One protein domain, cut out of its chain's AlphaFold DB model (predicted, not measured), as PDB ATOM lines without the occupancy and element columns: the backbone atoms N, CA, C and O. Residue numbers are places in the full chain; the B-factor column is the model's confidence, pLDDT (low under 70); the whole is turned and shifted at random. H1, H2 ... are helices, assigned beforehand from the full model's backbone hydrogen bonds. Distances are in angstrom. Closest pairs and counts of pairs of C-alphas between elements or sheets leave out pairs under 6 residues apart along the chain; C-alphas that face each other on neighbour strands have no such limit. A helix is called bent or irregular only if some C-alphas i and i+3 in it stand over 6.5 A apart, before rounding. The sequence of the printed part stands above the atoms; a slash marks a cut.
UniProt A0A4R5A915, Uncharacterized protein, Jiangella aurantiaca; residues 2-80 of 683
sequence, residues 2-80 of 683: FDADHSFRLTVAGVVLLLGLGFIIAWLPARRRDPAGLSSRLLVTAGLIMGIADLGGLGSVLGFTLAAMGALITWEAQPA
ATOM      1  N   PHE A   2     179.478 249.140 250.105       57.91
ATOM      2  CA  PHE A   2     180.514 248.278 249.516       57.91
ATOM      3  C   PHE A   2     180.350 248.290 247.997       57.91
ATOM      4  O   PHE A   2     179.239 248.056 247.522       57.91
ATOM      5  N   ASP A   3     181.430 248.531 247.253       84.88
ATOM      6  CA  ASP A   3     181.409 248.382 245.797       84.88
ATOM      7  C   ASP A   3     181.138 246.931 245.393       84.88
ATOM      8  O   ASP A   3     181.621 245.987 246.029       84.88
ATOM      9  N   ALA A   4     180.403 246.759 244.292       81.31
ATOM     10  CA  ALA A   4     180.115 245.448 243.715       81.31
ATOM     11  C   ALA A   4     181.405 244.679 243.367       81.31
ATOM     12  O   ALA A   4     181.489 243.471 243.581       81.31
ATOM     13  N   ASP A   5     182.454 245.388 242.941       78.25
ATOM     14  CA  ASP A   5     183.774 244.805 242.683       78.25
ATOM     15  C   ASP A   5     184.402 244.181 243.935       78.25
ATOM     16  O   ASP A   5     185.101 243.170 243.848       78.25
ATOM     17  N   HIS A   6     184.152 244.752 245.117       77.75
ATOM     18  CA  HIS A   6     184.689 244.237 246.373       77.75
ATOM     19  C   HIS A   6     183.967 242.958 246.817       77.75
ATOM     20  O   HIS A   6     184.619 242.007 247.254       77.75
ATOM     21  N   SER A   7     182.639 242.893 246.661       70.19
ATOM     22  CA  SER A   7     181.870 241.678 246.969       70.19
ATOM     23  C   SER A   7     182.123 240.558 245.950       70.19
ATOM     24  O   SER A   7     182.236 239.388 246.336       70.19
ATOM     25  N   PHE A   8     182.326 240.893 244.672       77.31
ATOM     26  CA  PHE A   8     182.753 239.934 243.650       77.31
ATOM     27  C   PHE A   8     184.146 239.358 243.953       77.31
ATOM     28  O   PHE A   8     184.311 238.141 244.021       77.31
ATOM     29  N   ARG A   9     185.145 240.203 244.250       76.94
ATOM     30  CA  ARG A   9     186.496 239.738 244.632       76.94
ATOM     31  C   ARG A   9     186.474 238.847 245.880       76.94
ATOM     32  O   ARG A   9     187.148 237.817 245.896       76.94
ATOM     33  N   LEU A  10     185.670 239.187 246.893       75.12
ATOM     34  CA  LEU A  10     185.501 238.368 248.101       75.12
ATOM     35  C   LEU A  10     184.852 237.005 247.819       75.12
ATOM     36  O   LEU A  10     185.312 235.994 248.349       75.12
ATOM     37  N   THR A  11     183.819 236.947 246.973       72.44
ATOM     38  CA  THR A  11     183.181 235.668 246.610       72.44
ATOM     39  C   THR A  11     184.099 234.784 245.765       72.44
ATOM     40  O   THR A  11     184.202 233.590 246.049       72.44
ATOM     41  N   VAL A  12     184.851 235.350 244.812       77.94
ATOM     42  CA  VAL A  12     185.885 234.616 244.056       77.94
ATOM     43  C   VAL A  12     186.964 234.066 244.997       77.94
ATOM     44  O   VAL A  12     187.246 232.868 244.961       77.94
ATOM     45  N   ALA A  13     187.511 234.890 245.898       74.81
ATOM     46  CA  ALA A  13     188.501 234.450 246.884       74.81
ATOM     47  C   ALA A  13     187.963 233.336 247.806       74.81
ATOM     48  O   ALA A  13     188.666 232.362 248.077       74.81
ATOM     49  N   GLY A  14     186.700 233.431 248.237       75.44
ATOM     50  CA  GLY A  14     186.032 232.404 249.040       75.44
ATOM     51  C   GLY A  14     185.865 231.067 248.306       75.44
ATOM     52  O   GLY A  14     186.185 230.018 248.864       75.44
ATOM     53  N   VAL A  15     185.430 231.091 247.040       76.44
ATOM     54  CA  VAL A  15     185.306 229.888 246.192       76.44
ATOM     55  C   VAL A  15     186.667 229.227 245.961       76.44
ATOM     56  O   VAL A  15     186.786 228.006 246.059       76.44
ATOM     57  N   VAL A  16     187.708 230.024 245.716       77.25
ATOM     58  CA  VAL A  16     189.092 229.553 245.546       77.25
ATOM     59  C   VAL A  16     189.618 228.900 246.824       77.25
ATOM     60  O   VAL A  16     190.172 227.800 246.770       77.25
ATOM     61  N   LEU A  17     189.411 229.536 247.980       73.31
ATOM     62  CA  LEU A  17     189.844 229.010 249.274       73.31
ATOM     63  C   LEU A  17     189.109 227.707 249.621       73.31
ATOM     64  O   LEU A  17     189.743 226.758 250.086       73.31
ATOM     65  N   LEU A  18     187.808 227.610 249.323       68.56
ATOM     66  CA  LEU A  18     187.027 226.377 249.464       68.56
ATOM     67  C   LEU A  18     187.507 225.259 248.527       68.56
ATOM     68  O   LEU A  18     187.619 224.114 248.966       68.56
ATOM     69  N   LEU A  19     187.844 225.568 247.269       76.19
ATOM     70  CA  LEU A  19     188.430 224.602 246.330       76.19
ATOM     71  C   LEU A  19     189.791 224.092 246.823       76.19
ATOM     72  O   LEU A  19     190.006 222.879 246.872       76.19
ATOM     73  N   GLY A  20     190.684 224.991 247.243       76.12
ATOM     74  CA  GLY A  20     191.994 224.637 247.794       76.12
ATOM     75  C   GLY A  20     191.883 223.783 249.061       76.12
ATOM     76  O   GLY A  20     192.501 222.720 249.153       76.12
ATOM     77  N   LEU A  21     191.036 224.193 250.010       74.50
ATOM     78  CA  LEU A  21     190.781 223.461 251.251       74.50
ATOM     79  C   LEU A  21     190.157 222.082 250.982       74.50
ATOM     80  O   LEU A  21     190.613 221.082 251.538       74.50
ATOM     81  N   GLY A  22     189.174 222.003 250.082       70.75
ATOM     82  CA  GLY A  22     188.559 220.747 249.653       70.75
ATOM     83  C   GLY A  22     189.570 219.786 249.020       70.75
ATOM     84  O   GLY A  22     189.580 218.598 249.346       70.75
ATOM     85  N   PHE A  23     190.484 220.296 248.188       76.69
ATOM     86  CA  PHE A  23     191.561 219.500 247.596       76.69
ATOM     87  C   PHE A  23     192.550 218.996 248.662       76.69
ATOM     88  O   PHE A  23     192.918 217.819 248.662       76.69
ATOM     89  N   ILE A  24     192.929 219.839 249.629       70.81
ATOM     90  CA  ILE A  24     193.796 219.459 250.758       70.81
ATOM     91  C   ILE A  24     193.148 218.355 251.611       70.81
ATOM     92  O   ILE A  24     193.808 217.359 251.925       70.81
ATOM     93  N   ILE A  25     191.860 218.489 251.944       70.56
ATOM     94  CA  ILE A  25     191.105 217.509 252.742       70.56
ATOM     95  C   ILE A  25     190.959 216.182 251.984       70.56
ATOM     96  O   ILE A  25     191.264 215.123 252.540       70.56
ATOM     97  N   ALA A  26     190.584 216.213 250.702       70.56
ATOM     98  CA  ALA A  26     190.453 215.012 249.872       70.56
ATOM     99  C   ALA A  26     191.774 214.221 249.742       70.56
ATOM    100  O   ALA A  26     191.761 212.992 249.638       70.56
ATOM    101  N   TRP A  27     192.922 214.904 249.796       64.88
ATOM    102  CA  TRP A  27     194.254 214.299 249.690       64.88
ATOM    103  C   TRP A  27     194.929 213.975 251.036       64.88
ATOM    104  O   TRP A  27     196.009 213.363 251.045       64.88
ATOM    105  N   LEU A  28     194.311 214.311 252.173       58.75
ATOM    106  CA  LEU A  28     194.825 213.983 253.509       58.75
ATOM    107  C   LEU A  28     195.015 212.463 253.729       58.75
ATOM    108  O   LEU A  28     196.102 212.067 254.166       58.75
ATOM    109  N   PRO A  29     194.057 211.580 253.354       57.94
ATOM    110  CA  PRO A  29     194.216 210.126 253.488       57.94
ATOM    111  C   PRO A  29     195.399 209.558 252.688       57.94
ATOM    112  O   PRO A  29     195.978 208.537 253.060       57.94
ATOM    113  N   ALA A  30     195.805 210.239 251.611       56.00
ATOM    114  CA  ALA A  30     196.916 209.847 250.749       56.00
ATOM    115  C   ALA A  30     198.305 210.259 251.287       56.00
ATOM    116  O   ALA A  30     199.296 210.108 250.576       56.00
ATOM    117  N   ARG A  31     198.428 210.806 252.508       51.06
ATOM    118  CA  ARG A  31     199.741 211.164 253.092       51.06
ATOM    119  C   ARG A  31     200.585 209.961 253.545       51.06
ATOM    120  O   ARG A  31     201.803 210.061 253.567       51.06
ATOM    121  N   ARG A  32     199.978 208.825 253.913       62.12
ATOM    122  CA  ARG A  32     200.656 207.742 254.668       62.12
ATOM    123  C   ARG A  32     201.585 206.802 253.866       62.12
ATOM    124  O   ARG A  32     201.946 205.760 254.404       62.12
ATOM    125  N   ARG A  33     201.927 207.088 252.600       65.88
ATOM    126  CA  ARG A  33     202.709 206.145 251.762       65.88
ATOM    127  C   ARG A  33     203.800 206.718 250.852       65.88
ATOM    128  O   ARG A  33     204.600 205.916 250.394       65.88
ATOM    129  N   ASP A  34     203.874 208.030 250.619       69.81
ATOM    130  CA  ASP A  34     204.806 208.585 249.622       69.81
ATOM    131  C   ASP A  34     205.509 209.872 250.091       69.81
ATOM    132  O   ASP A  34     204.845 210.910 250.203       69.81
ATOM    133  N   PRO A  35     206.837 209.856 250.341       65.06
ATOM    134  CA  PRO A  35     207.585 211.052 250.736       65.06
ATOM    135  C   PRO A  35     207.797 212.025 249.563       65.06
ATOM    136  O   PRO A  35     207.740 213.239 249.757       65.06
ATOM    137  N   ALA A  36     207.935 211.518 248.329       71.94
ATOM    138  CA  ALA A  36     207.981 212.334 247.106       71.94
ATOM    139  C   ALA A  36     206.658 213.089 246.841       71.94
ATOM    140  O   ALA A  36     206.608 214.067 246.092       71.94
ATOM    141  N   GLY A  37     205.578 212.675 247.510       80.75
ATOM    142  CA  GLY A  37     204.286 213.341 247.473       80.75
ATOM    143  C   GLY A  37     204.234 214.697 248.187       80.75
ATOM    144  O   GLY A  37     203.161 215.290 248.194       80.75
ATOM    145  N   LEU A  38     205.306 215.178 248.833       83.19
ATOM    146  CA  LEU A  38     205.295 216.449 249.576       83.19
ATOM    147  C   LEU A  38     205.709 217.640 248.693       83.19
ATOM    148  O   LEU A  38     204.971 218.620 248.620       83.19
ATOM    149  N   SER A  39     206.823 217.537 247.963       78.94
ATOM    150  CA  SER A  39     207.297 218.586 247.043       78.94
ATOM    151  C   SER A  39     206.318 218.836 245.892       78.94
ATOM    152  O   SER A  39     205.952 219.977 245.636       78.94
ATOM    153  N   SER A  40     205.814 217.771 245.266       82.75
ATOM    154  CA  SER A  40     204.747 217.830 244.253       82.75
ATOM    155  C   SER A  40     203.496 218.559 244.763       82.75
ATOM    156  O   SER A  40     202.995 219.455 244.089       82.75
ATOM    157  N   ARG A  41     203.030 218.253 245.984       81.38
ATOM    158  CA  ARG A  41     201.906 218.973 246.612       81.38
ATOM    159  C   ARG A  41     202.214 220.450 246.850       81.38
ATOM    160  O   ARG A  41     201.346 221.263 246.565       81.38
ATOM    161  N   LEU A  42     203.413 220.792 247.331       86.94
ATOM    162  CA  LEU A  42     203.816 222.189 247.534       86.94
ATOM    163  C   LEU A  42     203.832 222.975 246.220       86.94
ATOM    164  O   LEU A  42     203.301 224.079 246.188       86.94
ATOM    165  N   LEU A  43     204.362 222.394 245.138       83.50
ATOM    166  CA  LEU A  43     204.352 222.998 243.800       83.50
ATOM    167  C   LEU A  43     202.920 223.191 243.273       83.50
ATOM    168  O   LEU A  43     202.599 224.270 242.780       83.50
ATOM    169  N   VAL A  44     202.031 222.204 243.463       87.94
ATOM    170  CA  VAL A  44     200.596 222.341 243.146       87.94
ATOM    171  C   VAL A  44     199.947 223.468 243.952       87.94
ATOM    172  O   VAL A  44     199.291 224.321 243.363       87.94
ATOM    173  N   THR A  45     200.115 223.513 245.277       85.69
ATOM    174  CA  THR A  45     199.438 224.520 246.111       85.69
ATOM    175  C   THR A  45     200.017 225.920 245.942       85.69
ATOM    176  O   THR A  45     199.251 226.866 245.814       85.69
ATOM    177  N   ALA A  46     201.344 226.072 245.912       87.25
ATOM    178  CA  ALA A  46     201.985 227.372 245.727       87.25
ATOM    179  C   ALA A  46     201.721 227.910 244.317       87.25
ATOM    180  O   ALA A  46     201.360 229.074 244.170       87.25
ATOM    181  N   GLY A  47     201.802 227.041 243.303       87.75
ATOM    182  CA  GLY A  47     201.440 227.378 241.934       87.75
ATOM    183  C   GLY A  47     199.981 227.809 241.805       87.75
ATOM    184  O   GLY A  47     199.703 228.843 241.215       87.75
ATOM    185  N   LEU A  48     199.036 227.089 242.414       85.31
ATOM    186  CA  LEU A  48     197.613 227.434 242.322       85.31
ATOM    187  C   LEU A  48     197.246 228.692 243.137       85.31
ATOM    188  O   LEU A  48     196.383 229.451 242.711       85.31
ATOM    189  N   ILE A  49     197.930 228.966 244.256       86.81
ATOM    190  CA  ILE A  49     197.786 230.229 245.005       86.81
ATOM    191  C   ILE A  49     198.335 231.405 244.186       86.81
ATOM    192  O   ILE A  49     197.621 232.379 243.969       86.81
ATOM    193  N   MET A  50     199.571 231.307 243.685       85.00
ATOM    194  CA  MET A  50     200.205 232.346 242.862       85.00
ATOM    195  C   MET A  50     199.455 232.563 241.537       85.00
ATOM    196  O   MET A  50     199.270 233.696 241.104       85.00
ATOM    197  N   GLY A  51     198.932 231.472 240.970       84.38
ATOM    198  CA  GLY A  51     198.113 231.420 239.761       84.38
ATOM    199  C   GLY A  51     196.846 232.272 239.837       84.38
ATOM    200  O   GLY A  51     196.366 232.770 238.822       84.38
ATOM    201  N   ILE A  52     196.312 232.434 241.051       82.19
ATOM    202  CA  ILE A  52     195.031 233.093 241.316       82.19
ATOM    203  C   ILE A  52     195.214 234.461 241.991       82.19
ATOM    204  O   ILE A  52     194.420 235.369 241.753       82.19
ATOM    205  N   ALA A  53     196.270 234.637 242.791       83.69
ATOM    206  CA  ALA A  53     196.604 235.914 243.421       83.69
ATOM    207  C   ALA A  53     196.956 237.015 242.402       83.69
ATOM    208  O   ALA A  53     196.739 238.188 242.691       83.69
ATOM    209  N   ASP A  54     197.462 236.637 241.224       88.94
ATOM    210  CA  ASP A  54     197.844 237.548 240.136       88.94
ATOM    211  C   ASP A  54     197.076 237.240 238.833       88.94
ATOM    212  O   ASP A  54     197.658 237.106 237.757       88.94
ATOM    213  N   LEU A  55     195.751 237.055 238.937       80.50
ATOM    214  CA  LEU A  55     194.843 236.800 237.807       80.50
ATOM    215  C   LEU A  55     194.934 237.907 236.738       80.50
ATOM    216  O   LEU A  55     194.317 238.963 236.866       80.50
ATOM    217  N   GLY A  56     195.680 237.630 235.665       72.38
ATOM    218  CA  GLY A  56     195.938 238.553 234.552       72.38
ATOM    219  C   GLY A  56     197.374 239.090 234.491       72.38
ATOM    220  O   GLY A  56     197.789 239.559 233.435       72.38
ATOM    221  N   GLY A  57     198.150 238.974 235.572       83.75
ATOM    222  CA  GLY A  57     199.579 239.283 235.593       83.75
ATOM    223  C   GLY A  57     200.467 238.055 235.360       83.75
ATOM    224  O   GLY A  57     200.000 236.917 235.240       83.75
ATOM    225  N   LEU A  58     201.781 238.276 235.277       80.31
ATOM    226  CA  LEU A  58     202.777 237.243 234.952       80.31
ATOM    227  C   LEU A  58     202.883 236.145 236.031       80.31
ATOM    228  O   LEU A  58     203.245 235.004 235.732       80.31
ATOM    229  N   GLY A  59     202.498 236.453 237.271       78.31
ATOM    230  CA  GLY A  59     202.345 235.500 238.362       78.31
ATOM    231  C   GLY A  59     201.242 234.471 238.117       78.31
ATOM    232  O   GLY A  59     201.415 233.329 238.545       78.31
ATOM    233  N   SER A  60     200.182 234.788 237.355       83.06
ATOM    234  CA  SER A  60     199.202 233.762 236.964       83.06
ATOM    235  C   SER A  60     199.851 232.660 236.122       83.06
ATOM    236  O   SER A  60     199.735 231.477 236.438       83.06
ATOM    237  N   VAL A  61     200.617 233.046 235.097       77.38
ATOM    238  CA  VAL A  61     201.321 232.124 234.190       77.38
ATOM    239  C   VAL A  61     202.385 231.317 234.941       77.38
ATOM    240  O   VAL A  61     202.452 230.092 234.793       77.38
ATOM    241  N   LEU A  62     203.183 231.967 235.798       80.69
ATOM    242  CA  LEU A  62     204.178 231.279 236.629       80.69
ATOM    243  C   LEU A  62     203.517 230.305 237.621       80.69
ATOM    244  O   LEU A  62     203.998 229.194 237.836       80.69
ATOM    245  N   GLY A  63     202.379 230.696 238.191       86.06
ATOM    246  CA  GLY A  63     201.608 229.881 239.116       86.06
ATOM    247  C   GLY A  63     200.997 228.644 238.457       86.06
ATOM    248  O   GLY A  63     201.219 227.521 238.916       86.06
ATOM    249  N   PHE A  64     200.287 228.804 237.339       82.56
ATOM    250  CA  PHE A  64     199.700 227.667 236.626       82.56
ATOM    251  C   PHE A  64     200.763 226.718 236.050       82.56
ATOM    252  O   PHE A  64     200.556 225.503 236.075       82.56
ATOM    253  N   THR A  65     201.927 227.219 235.621       76.75
ATOM    254  CA  THR A  65     203.048 226.356 235.201       76.75
ATOM    255  C   THR A  65     203.690 225.613 236.378       76.75
ATOM    256  O   THR A  65     203.925 224.410 236.263       76.75
ATOM    257  N   LEU A  66     203.876 226.252 237.543       80.19
ATOM    258  CA  LEU A  66     204.268 225.573 238.790       80.19
ATOM    259  C   LEU A  66     203.261 224.488 239.201       80.19
ATOM    260  O   LEU A  66     203.661 223.382 239.573       80.19
ATOM    261  N   ALA A  67     201.961 224.769 239.084       84.12
ATOM    262  CA  ALA A  67     200.913 223.816 239.426       84.12
ATOM    263  C   ALA A  67     200.881 222.616 238.463       84.12
ATOM    264  O   ALA A  67     200.798 221.470 238.910       84.12
ATOM    265  N   ALA A  68     201.015 222.863 237.156       78.06
ATOM    266  CA  ALA A  68     201.126 221.820 236.139       78.06
ATOM    267  C   ALA A  68     202.388 220.961 236.333       78.06
ATOM    268  O   ALA A  68     202.314 219.736 236.258       78.06
ATOM    269  N   MET A  69     203.530 221.577 236.657       79.38
ATOM    270  CA  MET A  69     204.781 220.878 236.962       79.38
ATOM    271  C   MET A  69     204.644 219.999 238.214       79.38
ATOM    272  O   MET A  69     205.010 218.825 238.190       79.38
ATOM    273  N   GLY A  70     204.045 220.531 239.285       81.31
ATOM    274  CA  GLY A  70     203.733 219.770 240.493       81.31
ATOM    275  C   GLY A  70     202.840 218.564 240.204       81.31
ATOM    276  O   GLY A  70     203.142 217.467 240.671       81.31
ATOM    277  N   ALA A  71     201.803 218.743 239.377       81.31
ATOM    278  CA  ALA A  71     200.897 217.682 238.938       81.31
ATOM    279  C   ALA A  71     201.584 216.617 238.060       81.31
ATOM    280  O   ALA A  71     201.302 215.427 238.216       81.31
ATOM    281  N   LEU A  72     202.508 217.021 237.180       74.75
ATOM    282  CA  LEU A  72     203.318 216.111 236.366       74.75
ATOM    283  C   LEU A  72     204.235 215.248 237.250       74.75
ATOM    284  O   LEU A  72     204.317 214.036 237.061       74.75
ATOM    285  N   ILE A  73     204.851 215.841 238.278       74.31
ATOM    286  CA  ILE A  73     205.660 215.105 239.260       74.31
ATOM    287  C   ILE A  73     204.786 214.108 240.045       74.31
ATOM    288  O   ILE A  73     205.211 212.973 240.248       74.31
ATOM    289  N   THR A  74     203.546 214.451 240.427       80.62
ATOM    290  CA  THR A  74     202.606 213.476 241.029       80.62
ATOM    291  C   THR A  74     202.081 212.419 240.052       80.62
ATOM    292  O   THR A  74     201.477 211.438 240.495       80.62
ATOM    293  N   TRP A  75     202.263 212.598 238.741       78.25
ATOM    294  CA  TRP A  75     201.919 211.604 237.726       78.25
ATOM    295  C   TRP A  75     203.059 210.603 237.510       78.25
ATOM    296  O   TRP A  75     202.822 209.400 237.607       78.25
ATOM    297  N   GLU A  76     204.289 211.087 237.314       76.25
ATOM    298  CA  GLU A  76     205.486 210.243 237.171       76.25
ATOM    299  C   GLU A  76     205.856 209.510 238.471       76.25
ATOM    300  O   GLU A  76     206.321 208.374 238.432       76.25
ATOM    301  N   ALA A  77     205.570 210.093 239.641       73.81
ATOM    302  CA  ALA A  77     205.750 209.417 240.928       73.81
ATOM    303  C   ALA A  77     204.744 208.271 241.187       73.81
ATOM    304  O   ALA A  77     204.812 207.631 242.236       73.81
ATOM    305  N   GLN A  78     203.798 207.988 240.281       72.06
ATOM    306  CA  GLN A  78     202.911 206.834 240.447       72.06
ATOM    307  C   GLN A  78     203.680 205.534 240.168       72.06
ATOM    308  O   GLN A  78     204.162 205.353 239.048       72.06
ATOM    309  N   PRO A  79     203.747 204.583 241.123       68.44
ATOM    310  CA  PRO A  79     204.463 203.331 240.913       68.44
ATOM    311  C   PRO A  79     203.915 202.573 239.700       68.44
ATOM    312  O   PRO A  79     202.708 202.593 239.417       68.44
ATOM    313  N   ALA A  80     204.823 201.905 238.982       52.31
ATOM    314  CA  ALA A  80     204.509 201.193 237.752       52.31
ATOM    315  C   ALA A  80     203.319 200.232 237.964       52.31
ATOM    316  O   ALA A  80     203.312 199.454 238.920       52.31
TER     317      ALA A  80
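AT A GLANCE: This is residues 2 to 80 of the 683 residues of an uncharacterized protein of Jiangella aurantiaca (UniProt A0A4R5A915). Look first for one long helix, H1, running beside a close-packed helical hairpin of H2 and H3, set off from it by a gap and joined to it by a tight turn at one end. The three helices run in alternating directions along nearly the same axis, and residues 2 to 11, mostly the first part of H1, stick out past the hairpin. The printed part has 79 residues with three named helices in the order H1, H2, H3 and no named strand, and its class is all helix. The whole is loose, with a radius of gyration of the C-alphas of 14.8 A, and its outline is flat, spanning 52 by 27 by 15 A.

IN THESE COORDINATES: Find C-alpha 4 at (180.115, 245.448, 243.715); from there H1, residues 4 to 31, runs 40.6 A to C-alpha 31 at (199.741, 211.164, 253.092). H1 is irregular: C-alphas 26 and 29 are 7.1 A apart, against about 5 A in a regular helix, and its line is a rough one. Next look at residues 37 to 53, which form H2, 24.2 A from first to last C-alpha. H3, residues 58 to 76, runs 27.2 A and ends at C-alpha 76, at (205.486, 210.243, 237.171).

HOW THE PARTS SIT: Begin at H1, which touches no helix but is near H2. The two are close but not clearly touching, with 2 pairs of C-alphas within 8 A; the closest C-alphas, those of Arg 31 and Gly 37, are 7.5 A apart. H1 and H2 run opposite ways at a shallow tilt of 5 degrees, their centres 13.2 A apart. Moving outward, you find that H2 and H3 touch and form a helical hairpin, with 52 pairs of C-alphas within 8 A. Their closest C-alphas, those of Gly 47 and Gly 63, are 3.8 A apart. They run opposite ways at a shallow tilt of 22 degrees. H1 and H3 are apart. In H3 every O i to N i+4 pair is within hydrogen-bond range; in H1 it is 21 of 24 and in H2 12 of 13.

THE WHOLE: The two C-alphas farthest apart are those of Phe 2 and Ala 80, 54.1 A. Residues 2 to 11, of which 4 to 11 belong to H1, stand free, and so do residues 28 to 33, of which 28 to 31 belong to H1; the body without them spans 38 by 25 by 14 A. The printed part has no cut, and the links H1 to H2 and H2 to H3 are tight. In the B-factor column, the mean pLDDT of the printed part is 76.3; residues 2, 18, 27 to 35 and 79 to 80 are under 70.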